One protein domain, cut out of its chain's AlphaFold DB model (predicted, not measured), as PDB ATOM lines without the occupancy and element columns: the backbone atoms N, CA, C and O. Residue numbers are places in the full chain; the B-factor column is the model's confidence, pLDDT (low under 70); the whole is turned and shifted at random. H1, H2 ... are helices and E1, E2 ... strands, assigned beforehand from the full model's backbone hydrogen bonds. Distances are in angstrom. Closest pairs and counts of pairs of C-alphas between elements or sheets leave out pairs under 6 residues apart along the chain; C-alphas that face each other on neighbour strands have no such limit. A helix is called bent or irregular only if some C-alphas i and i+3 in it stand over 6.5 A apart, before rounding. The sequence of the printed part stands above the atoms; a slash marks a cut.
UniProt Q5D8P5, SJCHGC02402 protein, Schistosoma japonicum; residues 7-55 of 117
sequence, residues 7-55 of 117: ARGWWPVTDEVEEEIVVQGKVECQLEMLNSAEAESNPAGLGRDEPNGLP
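This is residues 7 to 55 of the 117 residues of the protein "SJCHGC02402 protein" of Schistosoma japonicum (UniProt Q5D8P5). A long, bent hairpin of two antiparallel strands, E1 and E2, makes most of a rod; past its open end the small helix H1 stands free, and the tail, residues 42 to 55, folds back toward the hairpin. The printed part has 49 residues, with two named strands and one named helix in the order E1, E2, H1 along the chain; the class is mostly strand, with strands holding 24 and the helix 6 of the 30 residues in named elements. The whole is extended, radius of gyration of the C-alphas 15.2 A, spanning 45 by 21 by 21 A.

E1, residues 7 to 17, and E2, residues 20 to 32, form an antiparallel hairpin at 156 degrees. N 13 and O 25, 2.8 A, are within hydrogen-bond range, as are N 31 and O 7, 2.8 A. E2 bends by 73 degrees at residue 25. H1, residues 36 to 41, is apart from E1; each of its O i to N i+4 pairs is within hydrogen-bond range.

E1 starts at C-alpha 7 (114.342, 130.728, 66.330) and measures 29.7 A; E2 measures 31.7 A. H1 ends at C-alpha 41 (94.022, 129.048, 59.952).

The C-alphas of Glu 18 and Ala 37, the two farthest apart, are 45.5 A apart. The printed part has no cut, and both links are tight. Residue 47 is under pLDDT 70.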
ATOM      1  N   ALA A   7     113.007 131.264  66.097       86.00
ATOM      2  CA  ALA A   7     114.342 130.728  66.330       86.00
ATOM      3  C   ALA A   7     114.842 130.024  65.065       86.00
ATOM      4  O   ALA A   7     114.183 129.124  64.551       86.00
ATOM      5  N   ARG A   8     116.008 130.436  64.560       86.38
ATOM      6  CA  ARG A   8     116.702 129.806  63.428       86.38
ATOM      7  C   ARG A   8     118.021 129.214  63.894       86.38
ATOM      8  O   ARG A   8     118.703 129.819  64.719       86.38
ATOM      9  N   GLY A   9     118.397 128.068  63.343       86.44
ATOM     10  CA  GLY A   9     119.620 127.382  63.734       86.44
ATOM     11  C   GLY A   9     119.883 126.105  62.946       86.44
ATOM     12  O   GLY A   9     119.086 125.683  62.110       86.44
ATOM     13  N   TRP A  10     121.027 125.498  63.245       86.56
ATOM     14  CA  TRP A  10     121.445 124.213  62.699       86.56
ATOM     15  C   TRP A  10     121.274 123.139  63.763       86.56
ATOM     16  O   TRP A  10     121.949 123.183  64.791       86.56
ATOM     17  N   TRP A  11     120.405 122.170  63.499       86.12
ATOM     18  CA  TRP A  11     120.199 121.025  64.377       86.12
ATOM     19  C   TRP A  11     120.999 119.825  63.871       86.12
ATOM     20  O   TRP A  11     120.933 119.512  62.677       86.12
ATOM     21  N   PRO A  12     121.785 119.165  64.740       90.12
ATOM     22  CA  PRO A  12     122.456 117.930  64.373       90.12
ATOM     23  C   PRO A  12     121.411 116.832  64.168       90.12
ATOM     24  O   PRO A  12     120.505 116.664  64.981       90.12
ATOM     25  N   VAL A  13     121.555 116.085  63.081       87.50
ATOM     26  CA  VAL A  13     120.857 114.816  62.889       87.50
ATOM     27  C   VAL A  13     121.784 113.748  63.435       87.50
ATOM     28  O   VAL A  13     122.874 113.537  62.896       87.50
ATOM     29  N   THR A  14     121.377 113.151  64.544       89.38
ATOM     30  CA  THR A  14     122.125 112.110  65.243       89.38
ATOM     31  C   THR A  14     121.494 110.757  64.992       89.38
ATOM     32  O   THR A  14     120.272 110.654  64.910       89.38
ATOM     33  N   ASP A  15     122.338 109.744  64.904       86.31
ATOM     34  CA  ASP A  15     121.953 108.342  64.863       86.31
ATOM     35  C   ASP A  15     122.681 107.608  65.989       86.31
ATOM     36  O   ASP A  15     123.770 108.024  66.393       86.31
ATOM     37  N   GLU A  16     122.070 106.558  66.522       87.44
ATOM     38  CA  GLU A  16     122.636 105.771  67.617       87.44
ATOM     39  C   GLU A  16     123.088 104.425  67.058       87.44
ATOM     40  O   GLU A  16     122.276 103.591  66.656       87.44
ATOM     41  N   VAL A  17     124.403 104.231  66.992       85.06
ATOM     42  CA  VAL A  17     125.020 103.013  66.461       85.06
ATOM     43  C   VAL A  17     125.942 102.468  67.540       85.06
ATOM     44  O   VAL A  17     126.846 103.168  67.974       85.06
ATOM     45  N   GLU A  18     125.702 101.229  67.976       81.31
ATOM     46  CA  GLU A  18     126.541 100.544  68.978       81.31
ATOM     47  C   GLU A  18     126.737 101.349  70.286       81.31
ATOM     48  O   GLU A  18     127.841 101.420  70.813       81.31
ATOM     49  N   GLU A  19     125.667 101.960  70.815       83.50
ATOM     50  CA  GLU A  19     125.681 102.821  72.024       83.50
ATOM     51  C   GLU A  19     126.483 104.137  71.881       83.50
ATOM     52  O   GLU A  19     126.618 104.895  72.846       83.50
ATOM     53  N   GLU A  20     126.972 104.469  70.679       83.00
ATOM     54  CA  GLU A  20     127.614 105.749  70.370       83.00
ATOM     55  C   GLU A  20     126.681 106.660  69.549       83.00
ATOM     56  O   GLU A  20     126.096 106.266  68.537       83.00
ATOM     57  N   ILE A  21     126.550 107.922  69.978       85.12
ATOM     58  CA  ILE A  21     125.766 108.941  69.265       85.12
ATOM     59  C   ILE A  21     126.626 109.529  68.143       85.12
ATOM     60  O   ILE A  21     127.513 110.354  68.384       85.12
ATOM     61  N   VAL A  22     126.326 109.167  66.899       86.12
ATOM     62  CA  VAL A  22     127.034 109.651  65.709       86.12
ATOM     63  C   VAL A  22     126.228 110.751  65.019       86.12
ATOM     64  O   VAL A  22     125.061 110.580  64.674       86.12
ATOM     65  N   VAL A  23     126.853 111.904  64.762       86.12
ATOM     66  CA  VAL A  23     126.228 112.997  63.994       86.12
ATOM     67  C   VAL A  23     126.319 112.687  62.496       86.12
ATOM     68  O   VAL A  23     127.363 112.888  61.879       86.12
ATOM     69  N   GLN A  24     125.216 112.236  61.899       84.31
ATOM     70  CA  GLN A  24     125.112 111.889  60.474       84.31
ATOM     71  C   GLN A  24     124.938 113.117  59.570       84.31
ATOM     72  O   GLN A  24     125.269 113.095  58.383       84.31
ATOM     73  N   GLY A  25     124.418 114.216  60.112       85.81
ATOM     74  CA  GLY A  25     124.149 115.405  59.319       85.81
ATOM     75  C   GLY A  25     123.758 116.615  60.144       85.81
ATOM     76  O   GLY A  25     123.758 116.597  61.373       85.81
ATOM     77  N   LYS A  26     123.436 117.703  59.447       85.31
ATOM     78  CA  LYS A  26     122.887 118.923  60.041       85.31
ATOM     79  C   LYS A  26     121.753 119.420  59.161       85.31
ATOM     80  O   LYS A  26     121.916 119.488  57.945       85.31
ATOM     81  N   VAL A  27     120.637 119.778  59.779       84.50
ATOM     82  CA  VAL A  27     119.485 120.374  59.100       84.50
ATOM     83  C   VAL A  27     119.316 121.795  59.618       84.50
ATOM     84  O   VAL A  27     119.432 122.049  60.818       84.50
ATOM     85  N   GLU A  28     119.095 122.735  58.705       86.06
ATOM     86  CA  GLU A  28     118.707 124.093  59.066       86.06
ATOM     87  C   GLU A  28     117.196 124.119  59.299       86.06
ATOM     88  O   GLU A  28     116.431 123.727  58.418       86.06
ATOM     89  N   CYS A  29     116.770 124.571  60.479       84.56
ATOM     90  CA  CYS A  29     115.357 124.669  60.837       84.56
ATOM     91  C   CYS A  29     115.014 126.087  61.310       84.56
ATOM     92  O   CYS A  29     115.838 126.785  61.908       84.56
ATOM     93  N   GLN A  30     113.770 126.504  61.073       85.00
ATOM     94  CA  GLN A  30     113.179 127.698  61.669       85.00
ATOM     95  C   GLN A  30     111.945 127.290  62.466       85.00
ATOM     96  O   GLN A  30     111.012 126.721  61.911       85.00
ATOM     97  N   LEU A  31     111.946 127.593  63.760       86.06
ATOM     98  CA  LEU A  31     110.804 127.415  64.647       86.06
ATOM     99  C   LEU A  31     110.115 128.764  64.830       86.06
ATOM    100  O   LEU A  31     110.767 129.743  65.195       86.06
ATOM    101  N   GLU A  32     108.810 128.811  64.587       85.94
ATOM    102  CA  GLU A  32     107.980 130.001  64.753       85.94
ATOM    103  C   GLU A  32     106.841 129.712  65.732       85.94
ATOM    104  O   GLU A  32     106.151 128.700  65.622       85.94
ATOM    105  N   MET A  33     106.666 130.587  66.724       84.62
ATOM    106  CA  MET A  33     105.545 130.526  67.659       84.62
ATOM    107  C   MET A  33     104.348 131.289  67.087       84.62
ATOM    108  O   MET A  33     104.373 132.520  67.030       84.62
ATOM    109  N   LEU A  34     103.303 130.549  66.718       83.00
ATOM    110  CA  LEU A  34     102.035 131.082  66.214       83.00
ATOM    111  C   LEU A  34     101.046 131.346  67.354       83.00
ATOM    112  O   LEU A  34     101.078 130.680  68.392       83.00
ATOM    113  N   ASN A  35     100.151 132.315  67.163       84.50
ATOM    114  CA  ASN A  35      99.022 132.518  68.073       84.50
ATOM    115  C   ASN A  35      97.882 131.523  67.773       84.50
ATOM    116  O   ASN A  35      97.836 130.949  66.687       84.50
ATOM    117  N   SER A  36      96.920 131.351  68.689       82.44
ATOM    118  CA  SER A  36      95.818 130.384  68.513       82.44
ATOM    119  C   SER A  36      95.034 130.593  67.210       82.44
ATOM    120  O   SER A  36      94.818 129.643  66.469       82.44
ATOM    121  N   ALA A  37      94.705 131.843  66.874       84.00
ATOM    122  CA  ALA A  37      93.988 132.180  65.640       84.00
ATOM    123  C   ALA A  37      94.791 131.894  64.350       84.00
ATOM    124  O   ALA A  37      94.210 131.581  63.317       84.00
ATOM    125  N   GLU A  38      96.123 132.004  64.397       81.06
ATOM    126  CA  GLU A  38      97.010 131.722  63.255       81.06
ATOM    127  C   GLU A  38      97.257 130.213  63.094       81.06
ATOM    128  O   GLU A  38      97.385 129.713  61.981       81.06
ATOM    129  N   ALA A  39      97.294 129.474  64.204       82.19
ATOM    130  CA  ALA A  39      97.415 128.020  64.197       82.19
ATOM    131  C   ALA A  39      96.141 127.331  63.677       82.19
ATOM    132  O   ALA A  39      96.229 126.296  63.020       82.19
ATOM    133  N   GLU A  40      94.964 127.904  63.948       81.62
ATOM    134  CA  GLU A  40      93.687 127.413  63.418       81.62
ATOM    135  C   GLU A  40      93.548 127.646  61.910       81.62
ATOM    136  O   GLU A  40      92.982 126.802  61.215       81.62
ATOM    137  N   SER A  41      94.071 128.762  61.389       81.94
ATOM    138  CA  SER A  41      94.022 129.048  59.952       81.94
ATOM    139  C   SER A  41      95.008 128.201  59.146       81.94
ATOM    140  O   SER A  41      94.662 127.778  58.045       81.94
ATOM    141  N   ASN A  42      96.191 127.904  59.703       75.94
ATOM    142  CA  ASN A  42      97.238 127.098  59.067       75.94
ATOM    143  C   ASN A  42      97.693 125.929  59.969       75.94
ATOM    144  O   ASN A  42      98.778 125.974  60.561       75.94
ATOM    145  N   PRO A  43      96.884 124.861  60.080       77.56
ATOM    146  CA  PRO A  43      97.204 123.707  60.915       77.56
ATOM    147  C   PRO A  43      98.378 122.885  60.357       77.56
ATOM    148  O   PRO A  43      98.338 122.371  59.237       77.56
ATOM    149  N   ALA A  44      99.419 122.690  61.170       76.38
ATOM    150  CA  ALA A  44     100.547 121.822  60.832       76.38
ATOM    151  C   ALA A  44     100.162 120.328  60.891       76.38
ATOM    152  O   ALA A  44      99.356 119.911  61.718       76.38
ATOM    153  N   GLY A  45     100.780 119.497  60.042       72.12
ATOM    154  CA  GLY A  45     100.686 118.030  60.139       72.12
ATOM    155  C   GLY A  45      99.457 117.382  59.490       72.12
ATOM    156  O   GLY A  45      99.312 116.167  59.566       72.12
ATOM    157  N   LEU A  46      98.602 118.147  58.802       74.81
ATOM    158  CA  LEU A  46      97.465 117.589  58.053       74.81
ATOM    159  C   LEU A  46      97.848 116.984  56.689       74.81
ATOM    160  O   LEU A  46      96.981 116.442  56.007       74.81
ATOM    161  N   GLY A  47      99.118 117.084  56.276       69.00
ATOM    162  CA  GLY A  47      99.633 116.499  55.028       69.00
ATOM    163  C   GLY A  47      98.997 117.052  53.747       69.00
ATOM    164  O   GLY A  47      99.061 116.397  52.712       69.00
ATOM    165  N   ARG A  48      98.335 118.214  53.826       70.75
ATOM    166  CA  ARG A  48      97.617 118.834  52.701       70.75
ATOM    167  C   ARG A  48      98.501 119.743  51.852       70.75
ATOM    168  O   ARG A  48      98.295 119.801  50.647       70.75
ATOM    169  N   ASP A  49      99.485 120.377  52.480       72.88
ATOM    170  CA  ASP A  49     100.403 121.315  51.843       72.88
ATOM    171  C   ASP A  49     101.845 120.809  51.938       72.88
ATOM    172  O   ASP A  49     102.202 120.040  52.839       72.88
ATOM    173  N   GLU A  50     102.679 121.242  50.993       73.19
ATOM    174  CA  GLU A  50     104.122 121.013  51.052       73.19
ATOM    175  C   GLU A  50     104.704 121.601  52.353       73.19
ATOM    176  O   GLU A  50     104.205 122.607  52.864       73.19
ATOM    177  N   PRO A  51     105.762 120.994  52.923       73.69
ATOM    178  CA  PRO A  51     106.399 121.543  54.113       73.69
ATOM    179  C   PRO A  51     106.891 122.968  53.836       73.69
ATOM    180  O   PRO A  51     107.405 123.248  52.753       73.69
ATOM    181  N   ASN A  52     106.793 123.852  54.836       77.81
ATOM    182  CA  ASN A  52     107.315 125.218  54.756       77.81
ATOM    183  C   ASN A  52     108.837 125.196  54.536       77.81
ATOM    184  O   ASN A  52     109.628 125.138  55.479       77.81
ATOM    185  N   GLY A  53     109.238 125.202  53.264       76.75
ATOM    186  CA  GLY A  53     110.621 125.096  52.837       76.75
ATOM    187  C   GLY A  53     111.376 126.385  53.113       76.75
ATOM    188  O   GLY A  53     110.987 127.466  52.665       76.75
ATOM    189  N   LEU A  54     112.500 126.273  53.817       81.06
ATOM    190  CA  LEU A  54     113.445 127.375  53.903       81.06
ATOM    191  C   LEU A  54     114.011 127.690  52.508       81.06
ATOM    192  O   LEU A  54     114.134 126.790  51.668       81.06
ATOM    193  N   PRO A  55     114.376 128.959  52.242       82.19
ATOM    194  CA  PRO A  55     115.070 129.301  51.011       82.19
ATOM    195  C   PRO A  55     116.319 128.430  50.885       82.19
ATOM    196  O   PRO A  55     117.008 128.172  51.875       82.19
TER     197      PRO A  55